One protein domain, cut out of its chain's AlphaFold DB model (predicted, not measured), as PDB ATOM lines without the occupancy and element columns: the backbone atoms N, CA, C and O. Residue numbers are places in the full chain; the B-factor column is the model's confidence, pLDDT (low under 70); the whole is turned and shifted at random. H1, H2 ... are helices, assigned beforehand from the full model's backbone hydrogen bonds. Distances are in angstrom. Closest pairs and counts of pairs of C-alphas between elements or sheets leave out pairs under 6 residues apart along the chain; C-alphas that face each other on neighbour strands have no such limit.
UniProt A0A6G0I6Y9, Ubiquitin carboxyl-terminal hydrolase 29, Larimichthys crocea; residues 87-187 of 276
ATOM      1  N   PHE A  87     134.787 153.560 113.763       65.06
ATOM      2  CA  PHE A  87     135.376 153.096 115.031       65.06
ATOM      3  C   PHE A  87     136.563 152.123 114.845       65.06
ATOM      4  O   PHE A  87     136.944 151.388 115.755       65.06
ATOM      5  N   GLY A  88     137.164 152.087 113.655       74.88
ATOM      6  CA  GLY A  88     138.324 151.240 113.364       74.88
ATOM      7  C   GLY A  88     139.640 151.767 113.952       74.88
ATOM      8  O   GLY A  88     139.768 152.943 114.318       74.88
ATOM      9  N   PHE A  89     140.645 150.888 114.001       80.88
ATOM     10  CA  PHE A  89     142.046 151.261 114.227       80.88
ATOM     11  C   PHE A  89     142.789 151.363 112.890       80.88
ATOM     12  O   PHE A  89     142.534 150.540 112.008       80.88
ATOM     13  N   PRO A  90     143.732 152.310 112.730       79.19
ATOM     14  CA  PRO A  90     144.623 152.301 111.576       79.19
ATOM     15  C   PRO A  90     145.451 151.007 111.560       79.19
ATOM     16  O   PRO A  90     146.001 150.597 112.583       79.19
ATOM     17  N   ASN A  91     145.526 150.346 110.403       71.19
ATOM     18  CA  ASN A  91     146.324 149.136 110.224       71.19
ATOM     19  C   ASN A  91     147.752 149.521 109.815       71.19
ATOM     20  O   ASN A  91     147.957 150.106 108.757       71.19
ATOM     21  N   ILE A  92     148.733 149.216 110.662       64.75
ATOM     22  CA  ILE A  92     150.150 149.554 110.449       64.75
ATOM     23  C   ILE A  92     150.945 148.248 110.387       64.75
ATOM     24  O   ILE A  92     150.868 147.481 111.340       64.75
ATOM     25  N   ASN A  93     151.728 147.989 109.336       59.28
ATOM     26  CA  ASN A  93     152.786 146.958 109.297       59.28
ATOM     27  C   ASN A  93     152.480 145.658 110.086       59.28
ATOM     28  O   ASN A  93     153.023 145.447 111.175       59.28
ATOM     29  N   GLN A  94     151.602 144.804 109.545       63.84
ATOM     30  CA  GLN A  94     151.192 143.505 110.122       63.84
ATOM     31  C   GLN A  94     150.498 143.566 111.504       63.84
ATOM     32  O   GLN A  94     150.395 142.560 112.203       63.84
ATOM     33  N   SER A  95     149.975 144.724 111.921       69.56
ATOM     34  CA  SER A  95     149.249 144.865 113.199       69.56
ATOM     35  C   SER A  95     147.766 144.487 113.147       69.56
ATOM     36  O   SER A  95     147.080 144.628 114.158       69.56
ATOM     37  N   CYS A  96     147.253 143.982 112.022       76.25
ATOM     38  CA  CYS A  96     145.835 143.637 111.888       76.25
ATOM     39  C   CYS A  96     145.365 142.647 112.964       76.25
ATOM     40  O   CYS A  96     144.291 142.842 113.525       76.25
ATOM     41  N   TYR A  97     146.199 141.669 113.337       77.50
ATOM     42  CA  TYR A  97     145.929 140.778 114.467       77.50
ATOM     43  C   TYR A  97     145.742 141.564 115.773       77.50
ATOM     44  O   TYR A  97     144.724 141.415 116.442       77.50
ATOM     45  N   MET A  98     146.673 142.466 116.104       82.31
ATOM     46  CA  MET A  98     146.580 143.298 117.308       82.31
ATOM     47  C   MET A  98     145.308 144.153 117.303       82.31
ATOM     48  O   MET A  98     144.620 144.232 118.316       82.31
ATOM     49  N   ASN A  99     144.966 144.757 116.165       85.62
ATOM     50  CA  ASN A  99     143.754 145.560 116.030       85.62
ATOM     51  C   ASN A  99     142.494 144.718 116.268       85.62
ATOM     52  O   ASN A  99     141.612 145.158 117.004       85.62
ATOM     53  N   SER A 100     142.424 143.505 115.713       84.62
ATOM     54  CA  SER A 100     141.309 142.578 115.937       84.62
ATOM     55  C   SER A 100     141.184 142.169 117.406       84.62
ATOM     56  O   SER A 100     140.077 142.177 117.943       84.62
ATOM     57  N   ILE A 101     142.306 141.888 118.081       84.69
ATOM     58  CA  ILE A 101     142.329 141.572 119.518       84.69
ATOM     59  C   ILE A 101     141.894 142.775 120.362       84.69
ATOM     60  O   ILE A 101     141.139 142.611 121.313       84.69
ATOM     61  N   LEU A 102     142.315 143.994 120.020       87.62
ATOM     62  CA  LEU A 102     141.917 145.202 120.749       87.62
ATOM     63  C   LEU A 102     140.424 145.506 120.595       87.62
ATOM     64  O   LEU A 102     139.770 145.820 121.583       87.62
ATOM     65  N   GLN A 103     139.870 145.392 119.382       86.50
ATOM     66  CA  GLN A 103     138.431 145.591 119.145       86.50
ATOM     67  C   GLN A 103     137.605 144.576 119.940       86.50
ATOM     68  O   GLN A 103     136.679 144.940 120.657       86.50
ATOM     69  N   SER A 104     138.021 143.315 119.872       87.00
ATOM     70  CA  SER A 104     137.482 142.204 120.648       87.00
ATOM     71  C   SER A 104     137.521 142.447 122.162       87.00
ATOM     72  O   SER A 104     136.525 142.290 122.861       87.00
ATOM     73  N   LEU A 105     138.666 142.895 122.680       86.94
ATOM     74  CA  LEU A 105     138.851 143.207 124.093       86.94
ATOM     75  C   LEU A 105     137.971 144.378 124.544       86.94
ATOM     76  O   LEU A 105     137.427 144.353 125.645       86.94
ATOM     77  N   PHE A 106     137.811 145.396 123.700       87.12
ATOM     78  CA  PHE A 106     136.985 146.566 124.002       87.12
ATOM     79  C   PHE A 106     135.485 146.313 123.883       87.12
ATOM     80  O   PHE A 106     134.718 147.062 124.491       87.12
ATOM     81  N   ALA A 107     135.081 145.266 123.165       86.12
ATOM     82  CA  ALA A 107     133.704 144.793 123.138       86.12
ATOM     83  C   ALA A 107     133.283 144.151 124.473       86.12
ATOM     84  O   ALA A 107     132.127 144.278 124.859       86.12
ATOM     85  N   MET A 108     134.221 143.572 125.239       85.38
ATOM     86  CA  MET A 108     133.945 143.003 126.566       85.38
ATOM     87  C   MET A 108     133.677 144.096 127.621       85.38
ATOM     88  O   MET A 108     134.531 144.424 128.451       85.38
ATOM     89  N   VAL A 109     132.465 144.661 127.615       85.12
ATOM     90  CA  VAL A 109     132.081 145.836 128.422       85.12
ATOM     91  C   VAL A 109     132.337 145.633 129.916       85.12
ATOM     92  O   VAL A 109     132.884 146.526 130.566       85.12
ATOM     93  N   ASN A 110     131.994 144.466 130.469       85.94
ATOM     94  CA  ASN A 110     132.168 144.186 131.900       85.94
ATOM     95  C   ASN A 110     133.647 144.134 132.306       85.94
ATOM     96  O   ASN A 110     134.032 144.708 133.324       85.94
ATOM     97  N   LEU A 111     134.490 143.511 131.480       89.50
ATOM     98  CA  LEU A 111     135.931 143.441 131.718       89.50
ATOM     99  C   LEU A 111     136.563 144.838 131.664       89.50
ATOM    100  O   LEU A 111     137.329 145.207 132.555       89.50
ATOM    101  N   ILE A 112     136.213 145.646 130.658       90.38
ATOM    102  CA  ILE A 112     136.719 147.021 130.530       90.38
ATOM    103  C   ILE A 112     136.230 147.910 131.673       90.38
ATOM    104  O   ILE A 112     136.996 148.730 132.182       90.38
ATOM    105  N   THR A 113     134.985 147.733 132.110       90.19
ATOM    106  CA  THR A 113     134.426 148.463 133.253       90.19
ATOM    107  C   THR A 113     135.212 148.163 134.527       90.19
ATOM    108  O   THR A 113     135.636 149.094 135.208       90.19
ATOM    109  N   ASP A 114     135.514 146.892 134.802       91.81
ATOM    110  CA  ASP A 114     136.303 146.505 135.975       91.81
ATOM    111  C   ASP A 114     137.735 147.066 135.932       91.81
ATOM    112  O   ASP A 114     138.266 147.495 136.962       91.81
ATOM    113  N   ILE A 115     138.360 147.128 134.749       92.38
ATOM    114  CA  ILE A 115     139.661 147.795 134.563       92.38
ATOM    115  C   ILE A 115     139.550 149.296 134.874       92.38
ATOM    116  O   ILE A 115     140.399 149.854 135.582       92.38
ATOM    117  N   MET A 116     138.502 149.948 134.366       91.69
ATOM    118  CA  MET A 116     138.276 151.388 134.505       91.69
ATOM    119  C   MET A 116     137.967 151.816 135.934       91.69
ATOM    120  O   MET A 116     138.554 152.784 136.423       91.69
ATOM    121  N   CYS A 117     137.116 151.078 136.644       91.75
ATOM    122  CA  CYS A 117     136.798 151.342 138.048       91.75
ATOM    123  C   CYS A 117     138.042 151.299 138.951       91.75
ATOM    124  O   CYS A 117     138.082 151.949 139.997       91.75
ATOM    125  N   GLN A 118     139.087 150.585 138.526       92.19
ATOM    126  CA  GLN A 118     140.345 150.445 139.253       92.19
ATOM    127  C   GLN A 118     141.441 151.410 138.774       92.19
ATOM    128  O   GLN A 118     142.572 151.317 139.245       92.19
ATOM    129  N   LYS A 119     141.126 152.393 137.914       92.75
ATOM    130  CA  LYS A 119     142.069 153.430 137.441       92.75
ATOM    131  C   LYS A 119     142.911 154.084 138.544       92.75
ATOM    132  O   LYS A 119     144.119 154.231 138.332       92.75
ATOM    133  N   PRO A 120     142.372 154.423 139.732       92.19
ATOM    134  CA  PRO A 120     143.185 154.952 140.828       92.19
ATOM    135  C   PRO A 120     144.306 154.007 141.298       92.19
ATOM    136  O   PRO A 120     145.357 154.482 141.706       92.19
ATOM    137  N   VAL A 121     144.116 152.686 141.189       90.44
ATOM    138  CA  VAL A 121     145.067 151.660 141.661       90.44
ATOM    139  C   VAL A 121     146.300 151.563 140.760       90.44
ATOM    140  O   VAL A 121     147.399 151.300 141.241       90.44
ATOM    141  N   TRP A 122     146.142 151.764 139.446       90.25
ATOM    142  CA  TRP A 122     147.210 151.514 138.469       90.25
ATOM    143  C   TRP A 122     147.710 152.757 137.722       90.25
ATOM    144  O   TRP A 122     148.832 152.739 137.216       90.25
ATOM    145  N   SER A 123     146.934 153.842 137.645       91.50
ATOM    146  CA  SER A 123     147.282 155.009 136.812       91.50
ATOM    147  C   SER A 123     148.627 155.637 137.185       91.50
ATOM    148  O   SER A 123     149.443 155.885 136.298       91.50
ATOM    149  N   SER A 124     148.930 155.781 138.475       88.31
ATOM    150  CA  SER A 124     150.200 156.365 138.932       88.31
ATOM    151  C   SER A 124     151.352 155.361 139.063       88.31
ATOM    152  O   SER A 124     152.480 155.766 139.321       88.31
ATOM    153  N   VAL A 125     151.118 154.056 138.883       87.00
ATOM    154  CA  VAL A 125     152.127 153.008 139.135       87.00
ATOM    155  C   VAL A 125     153.069 152.885 137.936       87.00
ATOM    156  O   VAL A 125     152.633 152.377 136.905       87.00
ATOM    157  N   PRO A 126     154.368 153.242 138.001       86.44
ATOM    158  CA  PRO A 126     155.232 153.273 136.813       86.44
ATOM    159  C   PRO A 126     155.258 151.955 136.028       86.44
ATOM    160  O   PRO A 126     155.156 151.967 134.798       86.44
ATOM    161  N   LYS A 127     155.261 150.820 136.742       84.44
ATOM    162  CA  LYS A 127     155.223 149.463 136.174       84.44
ATOM    163  C   LYS A 127     153.926 149.133 135.422       84.44
ATOM    164  O   LYS A 127     153.947 148.263 134.566       84.44
ATOM    165  N   ALA A 128     152.820 149.838 135.650       87.50
ATOM    166  CA  ALA A 128     151.528 149.609 134.993       87.50
ATOM    167  C   ALA A 128     151.427 150.259 133.592       87.50
ATOM    168  O   ALA A 128     150.371 150.735 133.176       87.50
ATOM    169  N   LYS A 129     152.540 150.332 132.849       88.50
ATOM    170  CA  LYS A 129     152.592 150.992 131.535       88.50
ATOM    171  C   LYS A 129     151.691 150.319 130.499       88.50
ATOM    172  O   LYS A 129     151.051 151.041 129.742       88.50
ATOM    173  N   LEU A 130     151.605 148.985 130.492       89.62
ATOM    174  CA  LEU A 130     150.766 148.251 129.543       89.62
ATOM    175  C   LEU A 130     149.280 148.595 129.701       89.62
ATOM    176  O   LEU A 130     148.676 149.080 128.748       89.62
ATOM    177  N   ILE A 131     148.717 148.454 130.907       91.25
ATOM    178  CA  ILE A 131     147.308 148.796 131.176       91.25
ATOM    179  C   ILE A 131     147.015 150.281 130.925       91.25
ATOM    180  O   ILE A 131     145.988 150.606 130.337       91.25
ATOM    181  N   ARG A 132     147.949 151.192 131.254       92.75
ATOM    182  CA  ARG A 132     147.818 152.610 130.880       92.75
ATOM    183  C   ARG A 132     147.722 152.801 129.369       92.75
ATOM    184  O   ARG A 132     146.859 153.538 128.910       92.75
ATOM    185  N   SER A 133     148.613 152.165 128.606       93.56
ATOM    186  CA  SER A 133     148.614 152.289 127.146       93.56
ATOM    187  C   SER A 133     147.374 151.662 126.508       93.56
ATOM    188  O   SER A 133     146.809 152.255 125.597       93.56
ATOM    189  N   LEU A 134     146.896 150.532 127.041       93.25
ATOM    190  CA  LEU A 134     145.644 149.902 126.623       93.25
ATOM    191  C   LEU A 134     144.458 150.854 126.824       93.25
ATOM    192  O   LEU A 134     143.673 151.076 125.905       93.25
ATOM    193  N   MET A 135     144.359 151.459 128.011       94.56
ATOM    194  CA  MET A 135     143.264 152.374 128.321       94.56
ATOM    195  C   MET A 135     143.330 153.675 127.524       94.56
ATOM    196  O   MET A 135     142.293 154.172 127.103       94.56
ATOM    197  N   ALA A 136     144.527 154.183 127.220       94.94
ATOM    198  CA  ALA A 136     144.672 155.334 126.333       94.94
ATOM    199  C   ALA A 136     144.140 155.044 124.915       94.94
ATOM    200  O   ALA A 136     143.483 155.898 124.324       94.94
ATOM    201  N   ILE A 137     144.357 153.831 124.384       93.56
ATOM    202  CA  ILE A 137     143.764 153.414 123.101       93.56
ATOM    203  C   ILE A 137     142.237 153.362 123.213       93.56
ATOM    204  O   ILE A 137     141.554 153.869 122.326       93.56
ATOM    205  N   LYS A 138     141.691 152.776 124.287       91.56
ATOM    206  CA  LYS A 138     140.237 152.704 124.508       91.56
ATOM    207  C   LYS A 138     139.592 154.089 124.592       91.56
ATOM    208  O   LYS A 138     138.509 154.276 124.040       91.56
ATOM    209  N   ASP A 139     140.241 155.032 125.272       91.88
ATOM    210  CA  ASP A 139     139.767 156.410 125.431       91.88
ATOM    211  C   ASP A 139     139.808 157.163 124.087       91.88
ATOM    212  O   ASP A 139     138.887 157.905 123.756       91.88
ATOM    213  N   ALA A 140     140.839 156.923 123.268       90.81
ATOM    214  CA  ALA A 140     140.982 157.517 121.937       90.81
ATOM    215  C   ALA A 140     140.202 156.784 120.827       90.81
ATOM    216  O   ALA A 140     140.130 157.275 119.701       90.81
ATOM    217  N   HIS A 141     139.624 155.612 121.106       88.50
ATOM    218  CA  HIS A 141     138.946 154.765 120.113       88.50
ATOM    219  C   HIS A 141     137.809 155.480 119.357       88.50
ATOM    220  O   HIS A 141     137.775 155.350 118.130       88.50
ATOM    221  N   PRO A 142     136.963 156.314 119.999       86.81
ATOM    222  CA  PRO A 142     135.937 157.090 119.297       86.81
ATOM    223  C   PRO A 142     136.476 158.269 118.470       86.81
ATOM    224  O   PRO A 142     135.736 158.832 117.670       86.81
ATOM    225  N   SER A 143     137.737 158.675 118.661       87.44
ATOM    226  CA  SER A 143     138.321 159.838 117.981       87.44
ATOM    227  C   SER A 143     138.513 159.594 116.481       87.44
ATOM    228  O   SER A 143     138.869 158.492 116.058       87.44
ATOM    229  N   SER A 144     138.358 160.634 115.663       85.38
ATOM    230  CA  SER A 144     138.730 160.615 114.242       85.38
ATOM    231  C   SER A 144     140.223 160.882 114.000       85.38
ATOM    232  O   SER A 144     140.672 160.822 112.859       85.38
ATOM    233  N   ASP A 145     140.999 161.183 115.046       88.94
ATOM    234  CA  ASP A 145     142.432 161.469 114.938       88.94
ATOM    235  C   ASP A 145     143.250 160.185 114.714       88.94
ATOM    236  O   ASP A 145     143.640 159.467 115.644       88.94
ATOM    237  N   THR A 146     143.514 159.905 113.441       87.12
ATOM    238  CA  THR A 146     144.293 158.749 112.993       87.12
ATOM    239  C   THR A 146     145.745 158.788 113.475       87.12
ATOM    240  O   THR A 146     146.286 157.736 113.819       87.12
ATOM    241  N   TRP A 147     146.386 159.961 113.542       89.31
ATOM    242  CA  TRP A 147     147.784 160.073 113.979       89.31
ATOM    243  C   TRP A 147     147.930 159.800 115.470       89.31
ATOM    244  O   TRP A 147     148.823 159.051 115.875       89.31
ATOM    245  N   ASN A 148     147.022 160.327 116.290       91.88
ATOM    246  CA  ASN A 148     146.997 160.008 117.712       91.88
ATOM    247  C   ASN A 148     146.759 158.506 117.937       91.88
ATOM    248  O   ASN A 148     147.516 157.864 118.667       91.88
ATOM    249  N   LYS A 149     145.780 157.903 117.245       89.88
ATOM    250  CA  LYS A 149     145.545 156.447 117.292       89.88
ATOM    251  C   LYS A 149     146.798 155.651 116.916       89.88
ATOM    252  O   LYS A 149     147.157 154.708 117.616       89.88
ATOM    253  N   MET A 150     147.491 156.056 115.852       88.38
ATOM    254  CA  MET A 150     148.738 155.437 115.391       88.38
ATOM    255  C   MET A 150     149.844 155.503 116.459       88.38
ATOM    256  O   MET A 150     150.470 154.489 116.774       88.38
ATOM    257  N   SER A 151     150.038 156.674 117.067       91.81
ATOM    258  CA  SER A 151     151.013 156.896 118.144       91.81
ATOM    259  C   SER A 151     150.724 156.037 119.385       91.81
ATOM    260  O   SER A 151     151.629 155.420 119.963       91.81
ATOM    261  N   LEU A 152     149.449 155.930 119.770       93.38
ATOM    262  CA  LEU A 152     149.009 155.118 120.905       93.38
ATOM    263  C   LEU A 152     149.202 153.617 120.654       93.38
ATOM    264  O   LEU A 152     149.716 152.922 121.530       93.38
ATOM    265  N   LEU A 153     148.876 153.124 119.453       90.19
ATOM    266  CA  LEU A 153     149.103 151.725 119.063       90.19
ATOM    267  C   LEU A 153     150.593 151.364 119.081       90.19
ATOM    268  O   LEU A 153     150.970 150.315 119.605       90.19
ATOM    269  N   HIS A 154     151.461 152.249 118.584       88.81
ATOM    270  CA  HIS A 154     152.910 152.053 118.653       88.81
ATOM    271  C   HIS A 154     153.417 152.026 120.106       88.81
ATOM    272  O   HIS A 154     154.216 151.166 120.489       88.81
ATOM    273  N   SER A 155     152.908 152.930 120.945       90.38
ATOM    274  CA  SER A 155     153.242 152.986 122.372       90.38
ATOM    275  C   SER A 155     152.806 151.727 123.125       90.38
ATOM    276  O   SER A 155     153.573 151.217 123.947       90.38
ATOM    277  N   PHE A 156     151.617 151.202 122.821       90.38
ATOM    278  CA  PHE A 156     151.110 149.945 123.367       90.38
ATOM    279  C   PHE A 156     151.953 148.753 122.922       90.38
ATOM    280  O   PHE A 156     152.406 147.995 123.776       90.38
ATOM    281  N   ARG A 157     152.266 148.632 121.624       87.25
ATOM    282  CA  ARG A 157     153.152 147.575 121.110       87.25
ATOM    283  C   ARG A 157     154.492 147.572 121.844       87.25
ATOM    284  O   ARG A 157     154.926 146.535 122.331       87.25
ATOM    285  N   LYS A 158     155.116 148.743 122.006       86.75
ATOM    286  CA  LYS A 158     156.372 148.880 122.760       86.75
ATOM    287  C   LYS A 158     156.209 148.484 124.232       86.75
ATOM    288  O   LYS A 158     157.103 147.855 124.794       86.75
ATOM    289  N   ALA A 159     155.099 148.851 124.875       87.00
ATOM    290  CA  ALA A 159     154.815 148.448 126.252       87.00
ATOM    291  C   ALA A 159     154.635 146.924 126.377       87.00
ATOM    292  O   ALA A 159     155.206 146.338 127.290       87.00
ATOM    293  N   ALA A 160     153.932 146.292 125.436       83.19
ATOM    294  CA  ALA A 160     153.719 144.847 125.391       83.19
ATOM    295  C   ALA A 160     155.019 144.066 125.135       83.19
ATOM    296  O   ALA A 160     155.231 143.025 125.737       83.19
ATOM    297  N   SER A 161     155.926 144.586 124.300       82.31
ATOM    298  CA  SER A 161     157.228 143.945 124.061       82.31
ATOM    299  C   SER A 161     158.213 144.097 125.225       82.31
ATOM    300  O   SER A 161     159.105 143.272 125.383       82.31
ATOM    301  N   THR A 162     158.099 145.166 126.020       75.94
ATOM    302  CA  THR A 162     159.036 145.458 127.126       75.94
ATOM    303  C   THR A 162     158.580 144.895 128.464       75.94
ATOM    304  O   THR A 162     159.408 144.570 129.313       75.94
ATOM    305  N   GLN A 163     157.270 144.765 128.668       65.19
ATOM    306  CA  GLN A 163     156.726 144.008 129.780       65.19
ATOM    307  C   GLN A 163     156.665 142.547 129.359       65.19
ATOM    308  O   GLN A 163     155.684 142.109 128.767       65.19
ATOM    309  N   GLY A 164     157.709 141.776 129.681       53.97
ATOM    310  CA  GLY A 164     157.538 140.326 129.765       53.97
ATOM    311  C   GLY A 164     156.308 140.044 130.633       53.97
ATOM    312  O   GLY A 164     156.091 140.767 131.606       53.97
ATOM    313  N   LEU A 165     155.506 139.039 130.272       53.47
ATOM    314  CA  LEU A 165     154.183 138.678 130.826       53.47
ATOM    315  C   LEU A 165     154.082 138.572 132.373       53.47
ATOM    316  O   LEU A 165     153.019 138.301 132.915       53.47
ATOM    317  N   SER A 166     155.163 138.818 133.108       50.12
ATOM    318  CA  SER A 166     155.226 138.975 134.558       50.12
ATOM    319  C   SER A 166     154.753 140.370 135.012       50.12
ATOM    320  O   SER A 166     155.519 141.167 135.567       50.12
ATOM    321  N   PHE A 167     153.466 140.659 134.845       52.19
ATOM    322  CA  PHE A 167     152.782 141.649 135.676       52.19
ATOM    323  C   PHE A 167     152.024 140.888 136.768       52.19
ATOM    324  O   PHE A 167     150.965 140.333 136.519       52.19
ATOM    325  N   SER A 168     152.618 140.767 137.959       55.59
ATOM    326  CA  SER A 168     152.017 139.995 139.056       55.59
ATOM    327  C   SER A 168     150.869 140.771 139.712       55.59
ATOM    328  O   SER A 168     151.090 141.883 140.210       55.59
ATOM    329  N   ASP A 169     149.684 140.148 139.756       59.81
ATOM    330  CA  ASP A 169     148.462 140.618 140.435       59.81
ATOM    331  C   ASP A 169     148.725 141.094 141.876       59.81
ATOM    332  O   ASP A 169     148.135 142.077 142.330       59.81
ATOM    333  N   GLN A 170     149.699 140.480 142.561       60.66
ATOM    334  CA  GLN A 170     150.060 140.783 143.949       60.66
ATOM    335  C   GLN A 170     150.389 142.267 144.175       60.66
ATOM    336  O   GLN A 170     150.095 142.826 145.229       60.66
ATOM    337  N   ASN A 171     150.974 142.939 143.178       73.31
ATOM    338  CA  ASN A 171     151.309 144.358 143.303       73.31
ATOM    339  C   ASN A 171     150.068 145.260 143.232       73.31
ATOM    340  O   ASN A 171     150.066 146.339 143.822       73.31
ATOM    341  N   GLN A 172     149.021 144.861 142.505       78.75
ATOM    342  CA  GLN A 172     147.800 145.661 142.392       78.75
ATOM    343  C   GLN A 172     146.900 145.501 143.615       78.75
ATOM    344  O   GLN A 172     146.359 146.497 144.091       78.75
ATOM    345  N   GLU A 173     146.806 144.287 144.158       82.25
ATOM    346  CA  GLU A 173     146.085 144.013 145.404       82.25
ATOM    347  C   GLU A 173     146.632 144.844 146.566       82.25
ATOM    348  O   GLU A 173     145.873 145.534 147.248       82.25
ATOM    349  N   VAL A 174     147.960 144.866 146.733       84.00
ATOM    350  CA  VAL A 174     148.628 145.669 147.770       84.00
ATOM    351  C   VAL A 174     148.385 147.166 147.561       84.00
ATOM    352  O   VAL A 174     148.064 147.879 148.511       84.00
ATOM    353  N   ASN A 175     148.478 147.663 146.323       83.75
ATOM    354  CA  ASN A 175     148.212 149.075 146.032       83.75
ATOM    355  C   ASN A 175     146.762 149.467 146.334       83.75
ATOM    356  O   ASN A 175     146.519 150.545 146.873       83.75
ATOM    357  N   ALA A 176     145.798 148.605 146.007       86.94
ATOM    358  CA  ALA A 176     144.398 148.851 146.317       86.94
ATOM    359  C   ALA A 176     144.157 148.860 147.831       86.94
ATOM    360  O   ALA A 176     143.503 149.777 148.328       86.94
ATOM    361  N   ALA A 177     144.748 147.910 148.564       87.75
ATOM    362  CA  ALA A 177     144.671 147.855 150.020       87.75
ATOM    363  C   ALA A 177     145.229 149.133 150.670       87.75
ATOM    364  O   ALA A 177     144.557 149.732 151.508       87.75
ATOM    365  N   ASN A 178     146.386 149.624 150.212       88.00
ATOM    366  CA  ASN A 178     146.977 150.887 150.678       88.00
ATOM    367  C   ASN A 178     146.075 152.108 150.424       88.00
ATOM    368  O   ASN A 178     146.154 153.101 151.140       88.00
ATOM    369  N   MET A 179     145.207 152.040 149.413       88.44
ATOM    370  CA  MET A 179     144.224 153.079 149.094       88.44
ATOM    371  C   MET A 179     142.855 152.840 149.749       88.44
ATOM    372  O   MET A 179     141.905 153.552 149.424       88.44
ATOM    373  N   ASN A 180     142.729 151.838 150.628       89.19
ATOM    374  CA  ASN A 180     141.468 151.378 151.213       89.19
ATOM    375  C   ASN A 180     140.400 151.041 150.149       89.19
ATOM    376  O   ASN A 180     139.229 151.413 150.254       89.19
ATOM    377  N   ARG A 181     140.822 150.374 149.070       87.44
ATOM    378  CA  ARG A 181     139.978 149.958 147.944       87.44
ATOM    379  C   ARG A 181     139.996 148.445 147.793       87.44
ATOM    380  O   ARG A 181     141.013 147.791 148.004       87.44
ATOM    381  N   ARG A 182     138.865 147.891 147.351       86.69
ATOM    382  CA  ARG A 182     138.782 146.489 146.939       86.69
ATOM    383  C   ARG A 182     139.364 146.342 145.534       86.69
ATOM    384  O   ARG A 182     138.917 147.031 144.620       86.69
ATOM    385  N   TYR A 183     140.331 145.444 145.381       89.00
ATOM    386  CA  TYR A 183     140.829 145.017 144.078       89.00
ATOM    387  C   TYR A 183     140.020 143.826 143.560       89.00
ATOM    388  O   TYR A 183     139.610 142.958 144.331       89.00
ATOM    389  N   ILE A 184     139.798 143.792 142.252       89.25
ATOM    390  CA  ILE A 184     139.225 142.659 141.529       89.25
ATOM    391  C   ILE A 184     140.132 142.417 140.330       89.25
ATOM    392  O   ILE A 184     140.246 143.298 139.484       89.25
ATOM    393  N   CYS A 185     140.734 141.235 140.209       91.62
ATOM    394  CA  CYS A 185     141.450 140.879 138.985       91.62
ATOM    395  C   CYS A 185     140.425 140.675 137.849       91.62
ATOM    396  O   CYS A 185     139.650 139.713 137.907       91.62
ATOM    397  N   PRO A 186     140.384 141.544 136.816       91.50
ATOM    398  CA  PRO A 186     139.374 141.445 135.761       91.50
ATOM    399  C   PRO A 186     139.524 140.156 134.944       91.50
ATOM    400  O   PRO A 186     138.528 139.574 134.527       91.50
ATOM    401  N   VAL A 187     140.760 139.671 134.778       90.75
ATOM    402  CA  VAL A 187     141.052 138.402 134.094       90.75
ATOM    403  C   VAL A 187     140.462 137.232 134.876       90.75
ATOM    404  O   VAL A 187     139.678 136.472 134.316       90.75
TER     405      VAL A 187
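AT A GLANCE: This is residues 87 to 187 of the 276 residues of the protein "Ubiquitin carboxyl-terminal hydrolase 29" of Larimichthys crocea (UniProt A0A6G0I6Y9). Look for a hairpin of two helices, H4 and H5, with H4 in the middle; H1 makes a corner with H4, and H6 packs on the short H3 toward the far end of the long axis. The printed part has 101 residues with six named helices, H1 to H6 in order, and no named strand: all helix. It is compact, radius of gyration of the C-alphas 14.1 A, spanning 41 by 26 by 20 A.

HOW THE PARTS SIT: Start at H1, residues 96 to 107, and H2, residues 109 to 117: close but not clearly touching, closest C-alphas Phe 106 and Ile 112, 6.5 A. H3, residues 119 to 122, touches H6, residues 170 to 178, closest C-alphas Val 121 and Ala 176, 5.5 A. H4, residues 129 to 140, touches H5, residues 146 to 162, a hairpin running opposite ways at a shallow tilt of 18 degrees, closest C-alphas Ser 133 and Phe 156, 5.1 A. Every O i to N i+4 pair is within hydrogen-bond range in H1, H2, H4, H5 and H6; H3 is too short for one.

IN THESE COORDINATES: Find C-alpha 96 at (145.835, 143.637, 111.888), where H1 begins; H5 runs 24.4 A from its first to its last C-alpha; H6 ends at residue 178, with C-alpha 178 at (146.977, 150.887, 150.678).

THE WHOLE: The C-alphas of Asn 93 and Asn 180, the two farthest apart, are 43.6 A apart. The printed part has no cut; pLDDT is under 70 at residues 87, 92 to 95 and 163 to 170.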